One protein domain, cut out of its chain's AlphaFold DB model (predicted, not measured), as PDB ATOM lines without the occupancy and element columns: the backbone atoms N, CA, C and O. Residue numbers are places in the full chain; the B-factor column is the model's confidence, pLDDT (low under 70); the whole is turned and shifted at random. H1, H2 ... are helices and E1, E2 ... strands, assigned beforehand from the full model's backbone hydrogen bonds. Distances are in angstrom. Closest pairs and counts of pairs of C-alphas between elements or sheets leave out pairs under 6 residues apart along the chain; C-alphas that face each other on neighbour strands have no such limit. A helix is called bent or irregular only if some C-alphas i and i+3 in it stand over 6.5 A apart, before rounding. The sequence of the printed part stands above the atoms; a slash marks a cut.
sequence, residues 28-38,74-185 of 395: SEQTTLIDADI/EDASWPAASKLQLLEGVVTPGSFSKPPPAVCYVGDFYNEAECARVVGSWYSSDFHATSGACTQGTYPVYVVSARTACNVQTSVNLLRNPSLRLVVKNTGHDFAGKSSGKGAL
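Overview. This is residues 28 to 38 and 74 to 185 of the 395 residues of an uncharacterized protein of Choiromyces venosus 120613-1 (UniProt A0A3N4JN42). Little regular structure: a loop-rich domain with strands E1 and E2 near the middle, helix H5 packed beside them, and short helices H2 and H3 together at one end. The 123 printed residues run H1, H2, H3, H4, E1, H5, E2, mostly helix, with 46 in named elements. It is only just compact, close to loose (radius of gyration of the C-alphas 16.2 A), spanning 52 by 36 by 28 A.

Along the chain. H1, residues 81 to 85, begins at C-alpha (-52.429, 33.962, 24.247). H2 is 100 to 104, irregular, with C-alphas 100 and 103 7.7 A apart; H3 is 112 to 120, H4 125 to 130, E1 142 to 145. H5, 149 to 160, measures 17.0 A; E2, 165 to 169, ends at C-alpha (-30.207, 33.488, 19.818).

Arrangement. H1 is apart from each other named element. H2 and H3 touch, closest C-alphas Cys 104 and Cys 115, 4.9 A. E1 and E2 are near each other but pair with no named strand. Every O i to N i+4 pair is within hydrogen-bond range in H1, H3, H4 and H5; H2 has 0 of 1, and 1 of 2 O i to N i+3.

Size, cuts and confidence. Residues 39 to 73 are not printed, a 29.8 A gap between C-alphas 38 and 74. The links H1 to H2 and H4 to E1 are long. Low confidence includes residues 81 to 99.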
ATOM      1  N   SER A  28     -28.611  46.696  34.517       60.84
ATOM      2  CA  SER A  28     -29.475  45.684  33.890       60.84
ATOM      3  C   SER A  28     -29.241  44.243  34.406       60.84
ATOM      4  O   SER A  28     -29.883  43.286  33.965       60.84
ATOM      5  N   GLU A  29     -28.274  44.057  35.301       66.38
ATOM      6  CA  GLU A  29     -27.858  42.809  35.961       66.38
ATOM      7  C   GLU A  29     -28.300  42.813  37.434       66.38
ATOM      8  O   GLU A  29     -28.636  41.765  37.969       66.38
ATOM      9  N   GLN A  30     -28.426  43.998  38.046       65.56
ATOM     10  CA  GLN A  30     -29.095  44.197  39.338       65.56
ATOM     11  C   GLN A  30     -30.600  43.874  39.258       65.56
ATOM     12  O   GLN A  30     -31.182  43.381  40.221       65.56
ATOM     13  N   THR A  31     -31.237  44.086  38.097       70.75
ATOM     14  CA  THR A  31     -32.624  43.651  37.846       70.75
ATOM     15  C   THR A  31     -32.701  42.129  37.645       70.75
ATOM     16  O   THR A  31     -32.682  41.628  36.514       70.75
ATOM     17  N   THR A  32     -32.818  41.399  38.752       77.50
ATOM     18  CA  THR A  32     -33.053  39.946  38.830       77.50
ATOM     19  C   THR A  32     -34.380  39.646  39.527       77.50
ATOM     20  O   THR A  32     -34.976  40.535  40.126       77.50
ATOM     21  N   LEU A  33     -34.854  38.405  39.408       74.25
ATOM     22  CA  LEU A  33     -35.958  37.861  40.200       74.25
ATOM     23  C   LEU A  33     -35.410  37.041  41.376       74.25
ATOM     24  O   LEU A  33     -34.601  36.127  41.160       74.25
ATOM     25  N   ILE A  34     -35.902  37.321  42.583       77.75
ATOM     26  CA  ILE A  34     -35.641  36.589  43.832       77.75
ATOM     27  C   ILE A  34     -36.879  35.810  44.310       77.75
ATOM     28  O   ILE A  34     -37.986  35.984  43.804       77.75
ATOM     29  N   ASP A  35     -36.715  34.943  45.316       74.75
ATOM     30  CA  ASP A  35     -37.799  34.110  45.879       74.75
ATOM     31  C   ASP A  35     -38.958  34.906  46.526       74.75
ATOM     32  O   ASP A  35     -39.982  34.321  46.884       74.75
ATOM     33  N   ALA A  36     -38.816  36.227  46.689       72.19
ATOM     34  CA  ALA A  36     -39.888  37.122  47.125       72.19
ATOM     35  C   ALA A  36     -40.786  37.578  45.959       72.19
ATOM     36  O   ALA A  36     -42.006  37.540  46.084       72.19
ATOM     37  N   ASP A  37     -40.204  37.928  44.808       68.88
ATOM     38  CA  ASP A  37     -40.933  38.496  43.656       68.88
ATOM     39  C   ASP A  37     -41.914  37.497  43.024       68.88
ATOM     40  O   ASP A  37     -42.890  37.872  42.378       68.88
ATOM     41  N   ILE A  38     -41.652  36.202  43.216       69.00
ATOM     42  CA  ILE A  38     -42.477  35.099  42.713       69.00
ATOM     43  C   ILE A  38     -43.590  34.671  43.690       69.00
ATOM     44  O   ILE A  38     -44.331  33.725  43.404       69.00
ATOM     45  N   GLU A  74     -49.600  23.906  17.127       82.06
ATOM     46  CA  GLU A  74     -50.732  23.116  16.652       82.06
ATOM     47  C   GLU A  74     -51.343  22.200  17.741       82.06
ATOM     48  O   GLU A  74     -52.406  21.618  17.526       82.06
ATOM     49  N   ASP A  75     -50.706  22.061  18.914       83.25
ATOM     50  CA  ASP A  75     -51.204  21.226  20.014       83.25
ATOM     51  C   ASP A  75     -52.306  21.930  20.823       83.25
ATOM     52  O   ASP A  75     -52.131  23.054  21.290       83.25
ATOM     53  N   ALA A  76     -53.355  21.195  21.206       83.50
ATOM     54  CA  ALA A  76     -54.383  21.659  22.156       83.50
ATOM     55  C   ALA A  76     -53.855  21.995  23.577       83.50
ATOM     56  O   ALA A  76     -54.610  22.437  24.440       83.50
ATOM     57  N   SER A  77     -52.565  21.766  23.841       81.56
ATOM     58  CA  SER A  77     -51.870  22.169  25.070       81.56
ATOM     59  C   SER A  77     -50.901  23.344  24.893       81.56
ATOM     60  O   SER A  77     -50.158  23.652  25.827       81.56
ATOM     61  N   TRP A  78     -50.870  23.981  23.719       81.56
ATOM     62  CA  TRP A  78     -50.173  25.252  23.541       81.56
ATOM     63  C   TRP A  78     -50.772  26.307  24.490       81.56
ATOM     64  O   TRP A  78     -51.995  26.352  24.648       81.56
ATOM     65  N   PRO A  79     -49.964  27.147  25.166       76.38
ATOM     66  CA  PRO A  79     -50.511  28.159  26.064       76.38
ATOM     67  C   PRO A  79     -51.432  29.142  25.335       76.38
ATOM     68  O   PRO A  79     -51.070  29.693  24.296       76.38
ATOM     69  N   ALA A  80     -52.602  29.406  25.923       74.50
ATOM     70  CA  ALA A  80     -53.486  30.475  25.472       74.50
ATOM     71  C   ALA A  80     -52.739  31.817  25.432       74.50
ATOM     72  O   ALA A  80     -51.862  32.060  26.268       74.50
ATOM     73  N   ALA A  81     -53.116  32.693  24.494       69.38
ATOM     74  CA  ALA A  81     -52.429  33.962  24.247       69.38
ATOM     75  C   ALA A  81     -52.178  34.750  25.542       69.38
ATOM     76  O   ALA A  81     -51.038  35.111  25.803       69.38
ATOM     77  N   SER A  82     -53.181  34.888  26.416       64.56
ATOM     78  CA  SER A  82     -53.078  35.581  27.711       64.56
ATOM     79  C   SER A  82     -51.984  35.052  28.651       64.56
ATOM     80  O   SER A  82     -51.401  35.824  29.407       64.56
ATOM     81  N   LYS A  83     -51.620  33.763  28.582       66.88
ATOM     82  CA  LYS A  83     -50.487  33.213  29.347       66.88
ATOM     83  C   LYS A  83     -49.128  33.562  28.728       66.88
ATOM     84  O   LYS A  83     -48.125  33.580  29.433       66.88
ATOM     85  N   LEU A  84     -49.095  33.863  27.432       65.25
ATOM     86  CA  LEU A  84     -47.942  34.462  26.757       65.25
ATOM     87  C   LEU A  84     -47.936  35.997  26.913       65.25
ATOM     88  O   LEU A  84     -46.864  36.590  26.869       65.25
ATOM     89  N   GLN A  85     -49.085  36.629  27.194       57.34
ATOM     90  CA  GLN A  85     -49.181  38.051  27.562       57.34
ATOM     91  C   GLN A  85     -48.613  38.363  28.957       57.34
ATOM     92  O   GLN A  85     -48.253  39.503  29.215       57.34
ATOM     93  N   LEU A  86     -48.374  37.360  29.812       56.81
ATOM     94  CA  LEU A  86     -47.512  37.511  31.003       56.81
ATOM     95  C   LEU A  86     -46.050  37.880  30.656       56.81
ATOM     96  O   LEU A  86     -45.241  38.118  31.549       56.81
ATOM     97  N   LEU A  87     -45.695  37.908  29.367       57.09
ATOM     98  CA  LEU A  87     -44.423  38.410  28.854       57.09
ATOM     99  C   LEU A  87     -44.559  39.782  28.161       57.09
ATOM    100  O   LEU A  87     -43.544  40.299  27.695       57.09
ATOM    101  N   GLU A  88     -45.752  40.377  28.038       47.62
ATOM    102  CA  GLU A  88     -45.916  41.689  27.389       47.62
ATOM    103  C   GLU A  88     -45.125  42.777  28.137       47.62
ATOM    104  O   GLU A  88     -45.054  42.808  29.362       47.62
ATOM    105  N   GLY A  89     -44.433  43.620  27.365       50.84
ATOM    106  CA  GLY A  89     -43.354  44.493  27.849       50.84
ATOM    107  C   GLY A  89     -41.941  43.921  27.636       50.84
ATOM    108  O   GLY A  89     -40.982  44.688  27.579       50.84
ATOM    109  N   VAL A  90     -41.797  42.603  27.434       50.75
ATOM    110  CA  VAL A  90     -40.502  41.917  27.192       50.75
ATOM    111  C   VAL A  90     -40.527  41.046  25.923       50.75
ATOM    112  O   VAL A  90     -39.561  40.995  25.152       50.75
ATOM    113  N   VAL A  91     -41.652  40.377  25.679       50.12
ATOM    114  CA  VAL A  91     -42.052  39.827  24.384       50.12
ATOM    115  C   VAL A  91     -42.864  40.879  23.655       50.12
ATOM    116  O   VAL A  91     -43.859  41.389  24.165       50.12
ATOM    117  N   THR A  92     -42.476  41.135  22.413       49.09
ATOM    118  CA  THR A  92     -43.415  41.621  21.413       49.09
ATOM    119  C   THR A  92     -44.058  40.407  20.734       49.09
ATOM    120  O   THR A  92     -43.321  39.530  20.266       49.09
ATOM    121  N   PRO A  93     -45.403  40.310  20.664       44.66
ATOM    122  CA  PRO A  93     -46.083  39.327  19.821       44.66
ATOM    123  C   PRO A  93     -45.535  39.474  18.401       44.66
ATOM    124  O   PRO A  93     -45.627  40.555  17.825       44.66
ATOM    125  N   GLY A  94     -44.821  38.448  17.926       45.12
ATOM    126  CA  GLY A  94     -43.543  38.628  17.224       45.12
ATOM    127  C   GLY A  94     -43.361  39.941  16.448       45.12
ATOM    128  O   GLY A  94     -43.862  40.056  15.333       45.12
ATOM    129  N   SER A  95     -42.526  40.877  16.938       41.50
ATOM    130  CA  SER A  95     -42.052  42.018  16.106       41.50
ATOM    131  C   SER A  95     -41.351  41.573  14.817       41.50
ATOM    132  O   SER A  95     -41.128  42.374  13.916       41.50
ATOM    133  N   PHE A  96     -41.010  40.290  14.739       49.03
ATOM    134  CA  PHE A  96     -40.448  39.604  13.590       49.03
ATOM    135  C   PHE A  96     -41.406  38.482  13.176       49.03
ATOM    136  O   PHE A  96     -41.114  37.305  13.357       49.03
ATOM    137  N   SER A  97     -42.586  38.893  12.698       46.06
ATOM    138  CA  SER A  97     -43.703  38.066  12.201       46.06
ATOM    139  C   SER A  97     -43.947  38.226  10.692       46.06
ATOM    140  O   SER A  97     -44.971  37.791  10.169       46.06
ATOM    141  N   LYS A  98     -43.008  38.860   9.977       57.34
ATOM    142  CA  LYS A  98     -43.035  39.053   8.519       57.34
ATOM    143  C   LYS A  98     -41.744  38.504   7.932       57.34
ATOM    144  O   LYS A  98     -40.757  39.225   7.809       57.34
ATOM    145  N   PRO A  99     -41.667  37.191   7.705       66.38
ATOM    146  CA  PRO A  99     -39.712  36.427   7.860       66.38
ATOM    147  C   PRO A  99     -38.868  36.824   6.641       66.38
ATOM    148  O   PRO A  99     -39.441  37.012   5.578       66.38
ATOM    149  N   PRO A 100     -37.552  37.087   6.791       74.38
ATOM    150  CA  PRO A 100     -36.967  38.376   6.392       74.38
ATOM    151  C   PRO A 100     -37.239  38.875   4.961       74.38
ATOM    152  O   PRO A 100     -37.564  40.052   4.819       74.38
ATOM    153  N   PRO A 101     -37.173  38.040   3.906       76.94
ATOM    154  CA  PRO A 101     -37.480  38.459   2.541       76.94
ATOM    155  C   PRO A 101     -38.989  38.525   2.237       76.94
ATOM    156  O   PRO A 101     -39.363  38.517   1.073       76.94
ATOM    157  N   ALA A 102     -39.874  38.614   3.241       77.12
ATOM    158  CA  ALA A 102     -41.330  38.747   3.078       77.12
ATOM    159  C   ALA A 102     -41.729  39.821   2.055       77.12
ATOM    160  O   ALA A 102     -42.609  39.604   1.232       77.12
ATOM    161  N   VAL A 103     -41.021  40.949   2.091       82.81
ATOM    162  CA  VAL A 103     -41.181  42.101   1.195       82.81
ATOM    163  C   VAL A 103     -40.844  41.808  -0.271       82.81
ATOM    164  O   VAL A 103     -41.274  42.549  -1.147       82.81
ATOM    165  N   CYS A 104     -40.117  40.725  -0.549       85.38
ATOM    166  CA  CYS A 104     -39.777  40.262  -1.894       85.38
ATOM    167  C   CYS A 104     -40.817  39.305  -2.499       85.38
ATOM    168  O   CYS A 104     -40.700  38.957  -3.672       85.38
ATOM    169  N   TYR A 105     -41.811  38.848  -1.729       82.31
ATOM    170  CA  TYR A 105     -42.851  37.937  -2.214       82.31
ATOM    171  C   TYR A 105     -44.166  38.682  -2.438       82.31
ATOM    172  O   TYR A 105     -44.570  39.510  -1.624       82.31
ATOM    173  N   VAL A 106     -44.845  38.366  -3.542       79.62
ATOM    174  CA  VAL A 106     -46.136  38.968  -3.902       79.62
ATOM    175  C   VAL A 106     -47.206  38.559  -2.883       79.62
ATOM    176  O   VAL A 106     -47.434  37.373  -2.655       79.62
ATOM    177  N   GLY A 107     -47.854  39.552  -2.275       77.19
ATOM    178  CA  GLY A 107     -48.853  39.398  -1.216       77.19
ATOM    179  C   GLY A 107     -48.921  40.650  -0.337       77.19
ATOM    180  O   GLY A 107     -48.286  41.659  -0.646       77.19
ATOM    181  N   ASP A 108     -49.644  40.571   0.783       74.69
ATOM    182  CA  ASP A 108     -50.000  41.696   1.674       74.69
ATOM    183  C   ASP A 108     -48.823  42.539   2.204       74.69
ATOM    184  O   ASP A 108     -49.027  43.624   2.752       74.69
ATOM    185  N   PHE A 109     -47.588  42.038   2.095       71.19
ATOM    186  CA  PHE A 109     -46.373  42.685   2.597       71.19
ATOM    187  C   PHE A 109     -45.340  43.007   1.508       71.19
ATOM    188  O   PHE A 109     -44.241  43.433   1.861       71.19
ATOM    189  N   TYR A 110     -45.665  42.827   0.221       83.38
ATOM    190  CA  TYR A 110     -44.758  43.135  -0.890       83.38
ATOM    191  C   TYR A 110     -44.319  44.608  -0.871       83.38
ATOM    192  O   TYR A 110     -45.146  45.518  -0.795       83.38
ATOM    193  N   ASN A 111     -43.011  44.846  -0.957       88.06
ATOM    194  CA  ASN A 111     -42.425  46.176  -1.075       88.06
ATOM    195  C   ASN A 111     -41.066  46.069  -1.779       88.06
ATOM    196  O   ASN A 111     -40.093  45.583  -1.209       88.06
ATOM    197  N   GLU A 112     -41.004  46.548  -3.018       88.75
ATOM    198  CA  GLU A 112     -39.842  46.415  -3.900       88.75
ATOM    199  C   GLU A 112     -38.588  47.137  -3.374       88.75
ATOM    200  O   GLU A 112     -37.493  46.574  -3.381       88.75
ATOM    201  N   ALA A 113     -38.744  48.352  -2.836       89.75
ATOM    202  CA  ALA A 113     -37.632  49.135  -2.296       89.75
ATOM    203  C   ALA A 113     -37.063  48.519  -1.006       89.75
ATOM    204  O   ALA A 113     -35.845  48.423  -0.833       89.75
ATOM    205  N   GLU A 114     -37.934  48.042  -0.114       85.38
ATOM    206  CA  GLU A 114     -37.519  47.332   1.098       85.38
ATOM    207  C   GLU A 114     -36.952  45.944   0.756       85.38
ATOM    208  O   GLU A 114     -35.981  45.519   1.378       85.38
ATOM    209  N   CYS A 115     -37.452  45.269  -0.285       86.75
ATOM    210  CA  CYS A 115     -36.838  44.053  -0.819       86.75
ATOM    211  C   CYS A 115     -35.407  44.308  -1.310       86.75
ATOM    212  O   CYS A 115     -34.493  43.591  -0.902       86.75
ATOM    213  N   ALA A 116     -35.175  45.357  -2.105       89.44
ATOM    214  CA  ALA A 116     -33.831  45.735  -2.542       89.44
ATOM    215  C   ALA A 116     -32.898  46.002  -1.344       89.44
ATOM    216  O   ALA A 116     -31.752  45.541  -1.330       89.44
ATOM    217  N   ARG A 117     -33.404  46.654  -0.286       86.88
ATOM    218  CA  ARG A 117     -32.668  46.862   0.972       86.88
ATOM    219  C   ARG A 117     -32.359  45.546   1.698       86.88
ATOM    220  O   ARG A 117     -31.247  45.382   2.203       86.88
ATOM    221  N   VAL A 118     -33.307  44.608   1.752       86.25
ATOM    222  CA  VAL A 118     -33.138  43.269   2.351       86.25
ATOM    223  C   VAL A 118     -32.107  42.441   1.580       86.25
ATOM    224  O   VAL A 118     -31.222  41.859   2.203       86.25
ATOM    225  N   VAL A 119     -32.169  42.435   0.245       88.12
ATOM    226  CA  VAL A 119     -31.214  41.735  -0.633       88.12
ATOM    227  C   VAL A 119     -29.808  42.323  -0.488       88.12
ATOM    228  O   VAL A 119     -28.862  41.581  -0.234       88.12
ATOM    229  N   GLY A 120     -29.664  43.652  -0.536       89.12
ATOM    230  CA  GLY A 120     -28.377  44.326  -0.311       89.12
ATOM    231  C   GLY A 120     -27.803  44.112   1.098       89.12
ATOM    232  O   GLY A 120     -26.590  44.115   1.281       89.12
ATOM    233  N   SER A 121     -28.661  43.861   2.093       86.75
ATOM    234  CA  SER A 121     -28.256  43.559   3.476       86.75
ATOM    235  C   SER A 121     -28.027  42.062   3.744       86.75
ATOM    236  O   SER A 121     -27.623  41.704   4.853       86.75
ATOM    237  N   TRP A 122     -28.293  41.174   2.778       85.31
ATOM    238  CA  TRP A 122     -28.528  39.749   3.048       85.31
ATOM    239  C   TRP A 122     -27.328  38.990   3.626       85.31
ATOM    240  O   TRP A 122     -27.510  38.038   4.381       85.31
ATOM    241  N   TYR A 123     -26.101  39.417   3.331       83.62
ATOM    242  CA  TYR A 123     -24.887  38.789   3.863       83.62
ATOM    243  C   TYR A 123     -24.456  39.344   5.237       83.62
ATOM    244  O   TYR A 123     -23.477  38.878   5.816       83.62
ATOM    245  N   SER A 124     -25.191  40.310   5.805       80.12
ATOM    246  CA  SER A 124     -24.890  40.879   7.123       80.12
ATOM    247  C   SER A 124     -25.511  40.065   8.263       80.12
ATOM    248  O   SER A 124     -26.731  39.995   8.432       80.12
ATOM    249  N   SER A 125     -24.657  39.518   9.133       73.00
ATOM    250  CA  SER A 125     -25.097  38.866  10.377       73.00
ATOM    251  C   SER A 125     -25.847  39.811  11.323       73.00
ATOM    252  O   SER A 125     -26.738  39.364  12.040       73.00
ATOM    253  N   ASP A 126     -25.542  41.113  11.320       72.62
ATOM    254  CA  ASP A 126     -26.236  42.099  12.164       72.62
ATOM    255  C   ASP A 126     -27.629  42.461  11.597       72.62
ATOM    256  O   ASP A 126     -28.551  42.782  12.355       72.62
ATOM    257  N   PHE A 127     -27.838  42.305  10.283       77.31
ATOM    258  CA  PHE A 127     -29.161  42.383   9.652       77.31
ATOM    259  C   PHE A 127     -30.031  41.161  10.002       77.31
ATOM    260  O   PHE A 127     -31.171  41.325  10.437       77.31
ATOM    261  N   HIS A 128     -29.498  39.936   9.927       73.31
ATOM    262  CA  HIS A 128     -30.215  38.722  10.376       73.31
ATOM    263  C   HIS A 128     -30.324  38.601  11.902       73.31
ATOM    264  O   HIS A 128     -31.147  37.849  12.434       73.31
ATOM    265  N   ALA A 129     -29.532  39.371  12.652       65.06
ATOM    266  CA  ALA A 129     -29.756  39.558  14.075       65.06
ATOM    267  C   ALA A 129     -31.044  40.353  14.340       65.06
ATOM    268  O   ALA A 129     -31.757  40.013  15.285       65.06
ATOM    269  N   THR A 130     -31.320  41.381  13.525       64.75
ATOM    270  CA  THR A 130     -32.343  42.425  13.737       64.75
ATOM    271  C   THR A 130     -33.599  42.318  12.866       64.75
ATOM    272  O   THR A 130     -34.542  43.053  13.132       64.75
ATOM    273  N   SER A 131     -33.646  41.407  11.895       60.47
ATOM    274  CA  SER A 131     -34.835  41.032  11.113       60.47
ATOM    275  C   SER A 131     -35.275  39.591  11.434       60.47
ATOM    276  O   SER A 131     -34.577  38.862  12.142       60.47
ATOM    277  N   GLY A 132     -36.443  39.150  10.952       55.53
ATOM    278  CA  GLY A 132     -36.900  37.768  11.156       55.53
ATOM    279  C   GLY A 132     -38.346  37.531  10.733       55.53
ATOM    280  O   GLY A 132     -39.105  38.494  10.611       55.53
ATOM    281  N   ALA A 133     -38.731  36.256  10.524       62.34
ATOM    282  CA  ALA A 133     -40.161  35.887  10.546       62.34
ATOM    283  C   ALA A 133     -41.271  35.667   9.309       62.34
ATOM    284  O   ALA A 133     -42.172  35.862  10.184       62.34
ATOM    285  N   CYS A 134     -41.294  35.069   7.085       51.97
ATOM    286  CA  CYS A 134     -42.092  34.516   5.881       51.97
ATOM    287  C   CYS A 134     -41.900  33.002   5.618       51.97
ATOM    288  O   CYS A 134     -40.778  32.536   5.452       51.97
ATOM    289  N   THR A 135     -43.023  32.259   5.633       57.44
ATOM    290  CA  THR A 135     -43.185  30.844   6.058       57.44
ATOM    291  C   THR A 135     -42.333  30.448   7.274       57.44
ATOM    292  O   THR A 135     -41.110  30.494   7.237       57.44
ATOM    293  N   GLN A 136     -42.956  30.068   8.396       63.19
ATOM    294  CA  GLN A 136     -42.220  29.983   9.667       63.19
ATOM    295  C   GLN A 136     -41.028  29.003   9.629       63.19
ATOM    296  O   GLN A 136     -39.969  29.313  10.171       63.19
ATOM    297  N   GLY A 137     -41.167  27.841   8.983       73.31
ATOM    298  CA  GLY A 137     -40.070  26.880   8.830       73.31
ATOM    299  C   GLY A 137     -39.454  26.480  10.177       73.31
ATOM    300  O   GLY A 137     -40.121  25.879  11.019       73.31
ATOM    301  N   THR A 138     -38.178  26.821  10.389       76.00
ATOM    302  CA  THR A 138     -37.474  26.616  11.668       76.00
ATOM    303  C   THR A 138     -37.461  27.843  12.585       76.00
ATOM    304  O   THR A 138     -36.965  27.729  13.702       76.00
ATOM    305  N   TYR A 139     -37.997  28.999  12.181       76.06
ATOM    306  CA  TYR A 139     -38.004  30.193  13.030       76.06
ATOM    307  C   TYR A 139     -38.853  29.979  14.302       76.06
ATOM    308  O   TYR A 139     -39.871  29.277  14.266       76.06
ATOM    309  N   PRO A 140     -38.462  30.587  15.437       77.75
ATOM    310  CA  PRO A 140     -39.242  30.545  16.670       77.75
ATOM    311  C   PRO A 140     -40.599  31.244  16.500       77.75
ATOM    312  O   PRO A 140     -40.735  32.173  15.712       77.75
ATOM    313  N   VAL A 141     -41.592  30.798  17.269       77.06
ATOM    314  CA  VAL A 141     -42.984  31.285  17.250       77.06
ATOM    315  C   VAL A 141     -43.090  32.666  17.906       77.06
ATOM    316  O   VAL A 141     -43.800  33.538  17.421       77.06
ATOM    317  N   TYR A 142     -42.342  32.878  18.992       76.44
ATOM    318  CA  TYR A 142     -42.193  34.174  19.659       76.44
ATOM    319  C   TYR A 142     -40.722  34.409  20.023       76.44
ATOM    320  O   TYR A 142     -39.947  33.461  20.210       76.44
ATOM    321  N   VAL A 143     -40.342  35.681  20.149       78.12
ATOM    322  CA  VAL A 143     -38.982  36.104  20.508       78.12
ATOM    323  C   VAL A 143     -39.039  37.026  21.723       78.12
ATOM    324  O   VAL A 143     -39.605  38.114  21.657       78.12
ATOM    325  N   VAL A 144     -38.412  36.606  22.819       78.44
ATOM    326  CA  VAL A 144     -38.180  37.451  23.994       78.44
ATOM    327  C   VAL A 144     -36.981  38.347  23.707       78.44
ATOM    328  O   VAL A 144     -35.899  37.842  23.404       78.44
ATOM    329  N   SER A 145     -37.144  39.663  23.815       80.62
ATOM    330  CA  SER A 145     -36.057  40.623  23.588       80.62
ATOM    331  C   SER A 145     -35.383  40.978  24.914       80.62
ATOM    332  O   SER A 145     -35.684  42.005  25.515       80.62
ATOM    333  N   ALA A 146     -34.491  40.105  25.391       80.81
ATOM    334  CA  ALA A 146     -33.904  40.212  26.725       80.81
ATOM    335  C   ALA A 146     -32.932  41.399  26.848       80.81
ATOM    336  O   ALA A 146     -31.906  41.448  26.168       80.81
ATOM    337  N   ARG A 147     -33.264  42.332  27.749       80.19
ATOM    338  CA  ARG A 147     -32.481  43.523  28.123       80.19
ATOM    339  C   ARG A 147     -31.923  43.453  29.548       80.19
ATOM    340  O   ARG A 147     -30.979  44.170  29.848       80.19
ATOM    341  N   THR A 148     -32.486  42.605  30.409       80.00
ATOM    342  CA  THR A 148     -32.022  42.374  31.789       80.00
ATOM    343  C   THR A 148     -31.875  40.885  32.104       80.00
ATOM    344  O   THR A 148     -32.379  40.033  31.366       80.00
ATOM    345  N   ALA A 149     -31.218  40.561  33.222       82.81
ATOM    346  CA  ALA A 149     -31.165  39.192  33.744       82.81
ATOM    347  C   ALA A 149     -32.575  38.653  34.068       82.81
ATOM    348  O   ALA A 149     -32.931  37.563  33.616       82.81
ATOM    349  N   CYS A 150     -33.418  39.457  34.729       81.44
ATOM    350  CA  CYS A 150     -34.831  39.161  34.990       81.44
ATOM    351  C   CYS A 150     -35.585  38.692  33.730       81.44
ATOM    352  O   CYS A 150     -36.224  37.644  33.763       81.44
ATOM    353  N   ASN A 151     -35.433  39.368  32.579       80.81
ATOM    354  CA  ASN A 151     -36.087  38.947  31.329       80.81
ATOM    355  C   ASN A 151     -35.751  37.495  30.933       80.81
ATOM    356  O   ASN A 151     -36.599  36.774  30.399       80.81
ATOM    357  N   VAL A 152     -34.515  37.063  31.186       85.69
ATOM    358  CA  VAL A 152     -34.051  35.698  30.914       85.69
ATOM    359  C   VAL A 152     -34.622  34.716  31.946       85.69
ATOM    360  O   VAL A 152     -35.097  33.649  31.558       85.69
ATOM    361  N   GLN A 153     -34.666  35.087  33.231       83.38
ATOM    362  CA  GLN A 153     -35.261  34.273  34.303       83.38
ATOM    363  C   GLN A 153     -36.758  34.005  34.069       83.38
ATOM    364  O   GLN A 153     -37.173  32.842  34.047       83.38
ATOM    365  N   THR A 154     -37.554  35.050  33.798       78.88
ATOM    366  CA  THR A 154     -38.992  34.932  33.482       78.88
ATOM    367  C   THR A 154     -39.218  33.983  32.307       78.88
ATOM    368  O   THR A 154     -40.084  33.109  32.361       78.88
ATOM    369  N   SER A 155     -38.388  34.099  31.265       80.56
ATOM    370  CA  SER A 155     -38.453  33.239  30.079       80.56
ATOM    371  C   SER A 155     -38.198  31.768  30.403       80.56
ATOM    372  O   SER A 155     -38.943  30.901  29.948       80.56
ATOM    373  N   VAL A 156     -37.155  31.467  31.182       85.06
ATOM    374  CA  VAL A 156     -36.792  30.088  31.541       85.06
ATOM    375  C   VAL A 156     -37.916  29.416  32.329       85.06
ATOM    376  O   VAL A 156     -38.318  28.303  31.980       85.06
ATOM    377  N   ASN A 157     -38.477  30.091  33.335       77.81
ATOM    378  CA  ASN A 157     -39.504  29.495  34.193       77.81
ATOM    379  C   ASN A 157     -40.853  29.345  33.477       77.81
ATOM    380  O   ASN A 157     -41.427  28.249  33.475       77.81
ATOM    381  N   LEU A 158     -41.312  30.391  32.778       75.12
ATOM    382  CA  LEU A 158     -42.595  30.370  32.073       75.12
ATOM    383  C   LEU A 158     -42.622  29.330  30.941       75.12
ATOM    384  O   LEU A 158     -43.662  28.714  30.716       75.12
ATOM    385  N   LEU A 159     -41.491  29.063  30.274       77.06
ATOM    386  CA  LEU A 159     -41.385  28.044  29.217       77.06
ATOM    387  C   LEU A 159     -41.218  26.611  29.735       77.06
ATOM    388  O   LEU A 159     -41.649  25.664  29.067       77.06
ATOM    389  N   ARG A 160     -40.609  26.432  30.914       75.06
ATOM    390  CA  ARG A 160     -40.398  25.112  31.526       75.06
ATOM    391  C   ARG A 160     -41.729  24.433  31.848       75.06
ATOM    392  O   ARG A 160     -41.937  23.283  31.465       75.06
ATOM    393  N   ASN A 161     -42.640  25.163  32.487       66.62
ATOM    394  CA  ASN A 161     -43.908  24.646  33.005       66.62
ATOM    395  C   ASN A 161     -44.861  24.038  31.939       66.62
ATOM    396  O   ASN A 161     -45.301  22.905  32.132       66.62
ATOM    397  N   PRO A 162     -45.146  24.678  30.785       68.94
ATOM    398  CA  PRO A 162     -45.917  24.072  29.691       68.94
ATOM    399  C   PRO A 162     -45.120  23.059  28.844       68.94
ATOM    400  O   PRO A 162     -45.643  22.550  27.858       68.94
ATOM    401  N   SER A 163     -43.860  22.751  29.185       77.50
ATOM    402  CA  SER A 163     -42.963  21.921  28.364       77.50
ATOM    403  C   SER A 163     -42.768  22.444  26.931       77.50
ATOM    404  O   SER A 163     -42.677  21.665  25.979       77.50
ATOM    405  N   LEU A 164     -42.641  23.765  26.776       83.00
ATOM    406  CA  LEU A 164     -42.306  24.393  25.496       83.00
ATOM    407  C   LEU A 164     -40.839  24.154  25.106       83.00
ATOM    408  O   LEU A 164     -39.984  23.821  25.943       83.00
ATOM    409  N   ARG A 165     -40.533  24.297  23.811       86.81
ATOM    410  CA  ARG A 165     -39.150  24.326  23.316       86.81
ATOM    411  C   ARG A 165     -38.571  25.724  23.541       86.81
ATOM    412  O   ARG A 165     -39.127  26.710  23.074       86.81
ATOM    413  N   LEU A 166     -37.435  25.784  24.226       87.81
ATOM    414  CA  LEU A 166     -36.613  26.983  24.366       87.81
ATOM    415  C   LEU A 166     -35.469  26.928  23.344       87.81
ATOM    416  O   LEU A 166     -34.877  25.871  23.126       87.81
ATOM    417  N   VAL A 167     -35.169  28.069  22.735       89.00
ATOM    418  CA  VAL A 167     -34.000  28.348  21.892       89.00
ATOM    419  C   VAL A 167     -33.337  29.626  22.418       89.00
ATOM    420  O   VAL A 167     -34.007  30.488  22.981       89.00
ATOM    421  N   VAL A 168     -32.025  29.768  22.240       89.12
ATOM    422  CA  VAL A 168     -31.290  31.002  22.565       89.12
ATOM    423  C   VAL A 168     -30.649  31.535  21.284       89.12
ATOM    424  O   VAL A 168     -29.993  30.778  20.566       89.12
ATOM    425  N   LYS A 169     -30.830  32.827  20.981       85.50
ATOM    426  CA  LYS A 169     -30.207  33.488  19.818       85.50
ATOM    427  C   LYS A 169     -29.471  34.756  20.237       85.50
ATOM    428  O   LYS A 169     -30.083  35.723  20.681       85.50
ATOM    429  N   ASN A 170     -28.161  34.778  20.009       84.12
ATOM    430  CA  ASN A 170     -27.389  36.016  20.007       84.12
ATOM    431  C   ASN A 170     -27.446  36.647  18.601       84.12
ATOM    432  O   ASN A 170     -28.476  37.191  18.207       84.12
ATOM    433  N   THR A 171     -26.384  36.510  17.805       81.06
ATOM    434  CA  THR A 171     -26.344  36.923  16.393       81.06
ATOM    435  C   THR A 171     -27.238  36.022  15.530       81.06
ATOM    436  O   THR A 171     -28.218  36.477  14.936       81.06
ATOM    437  N   GLY A 172     -26.961  34.715  15.554       81.31
ATOM    438  CA  GLY A 172     -27.524  33.706  14.646       81.31
ATOM    439  C   GLY A 172     -26.471  32.975  13.801       81.31
ATOM    440  O   GLY A 172     -26.833  32.192  12.937       81.31
ATOM    441  N   HIS A 173     -25.179  33.208  14.057       82.50
ATOM    442  CA  HIS A 173     -24.040  32.732  13.257       82.50
ATOM    443  C   HIS A 173     -23.704  31.223  13.418       82.50
ATOM    444  O   HIS A 173     -22.617  30.783  13.043       82.50
ATOM    445  N   ASP A 174     -24.595  30.419  14.012       82.69
ATOM    446  CA  ASP A 174     -24.362  28.985  14.227       82.69
ATOM    447  C   ASP A 174     -24.700  28.177  12.964       82.69
ATOM    448  O   ASP A 174     -25.866  27.928  12.657       82.69
ATOM    449  N   PHE A 175     -23.662  27.723  12.257       81.81
ATOM    450  CA  PHE A 175     -23.773  26.949  11.013       81.81
ATOM    451  C   PHE A 175     -24.518  25.606  11.146       81.81
ATOM    452  O   PHE A 175     -24.906  25.027  10.136       81.81
ATOM    453  N   ALA A 176     -24.740  25.104  12.367       83.31
ATOM    454  CA  ALA A 176     -25.508  23.885  12.629       83.31
ATOM    455  C   ALA A 176     -26.975  24.175  13.020       83.31
ATOM    456  O   ALA A 176     -27.701  23.267  13.422       83.31
ATOM    457  N   GLY A 177     -27.420  25.435  12.938       80.50
ATOM    458  CA  GLY A 177     -28.797  25.845  13.210       80.50
ATOM    459  C   GLY A 177     -29.213  25.783  14.683       80.50
ATOM    460  O   GLY A 177     -30.409  25.877  14.969       80.50
ATOM    461  N   LYS A 178     -28.274  25.649  15.635       84.25
ATOM    462  CA  LYS A 178     -28.582  25.465  17.072       84.25
ATOM    463  C   LYS A 178     -29.383  26.626  17.675       84.25
ATOM    464  O   LYS A 178     -30.177  26.417  18.588       84.25
ATOM    465  N   SER A 179     -29.213  27.841  17.145       85.31
ATOM    466  CA  SER A 179     -29.968  29.041  17.539       85.31
ATOM    467  C   SER A 179     -31.327  29.186  16.827       85.31
ATOM    468  O   SER A 179     -31.834  30.301  16.690       85.31
ATOM    469  N   SER A 180     -31.906  28.080  16.348       84.31
ATOM    470  CA  SER A 180     -33.192  28.012  15.643       84.31
ATOM    471  C   SER A 180     -34.025  26.793  16.091       84.31
ATOM    472  O   SER A 180     -33.540  25.890  16.781       84.31
ATOM    473  N   GLY A 181     -35.308  26.744  15.726       84.50
ATOM    474  CA  GLY A 181     -36.184  25.612  16.026       84.50
ATOM    475  C   GLY A 181     -37.678  25.858  15.815       84.50
ATOM    476  O   GLY A 181     -38.260  26.711  16.487       84.50
ATOM    477  N   LYS A 182     -38.324  25.023  14.978       83.31
ATOM    478  CA  LYS A 182     -39.793  24.993  14.859       83.31
ATOM    479  C   LYS A 182     -40.429  24.813  16.246       83.31
ATOM    480  O   LYS A 182     -39.922  24.043  17.070       83.31
ATOM    481  N   GLY A 183     -41.514  25.550  16.487       79.94
ATOM    482  CA  GLY A 183     -42.311  25.479  17.715       79.94
ATOM    483  C   GLY A 183     -41.630  26.059  18.959       79.94
ATOM    484  O   GLY A 183     -42.152  25.915  20.060       79.94
ATOM    485  N   ALA A 184     -40.459  26.690  18.821       85.88
ATOM    486  CA  ALA A 184     -39.733  27.256  19.954       85.88
ATOM    487  C   ALA A 184     -40.206  28.663  20.339       85.88
ATOM    488  O   ALA A 184     -40.587  29.450  19.474       85.88
ATOM    489  N   LEU A 185     -40.039  29.029  21.612       84.81
ATOM    490  CA  LEU A 185     -39.719  30.414  21.964       84.81
ATOM    491  C   LEU A 185     -38.207  30.619  21.899       84.81
ATOM    492  O   LEU A 185     -37.442  29.760  22.341       84.81
TER     493      LEU A 185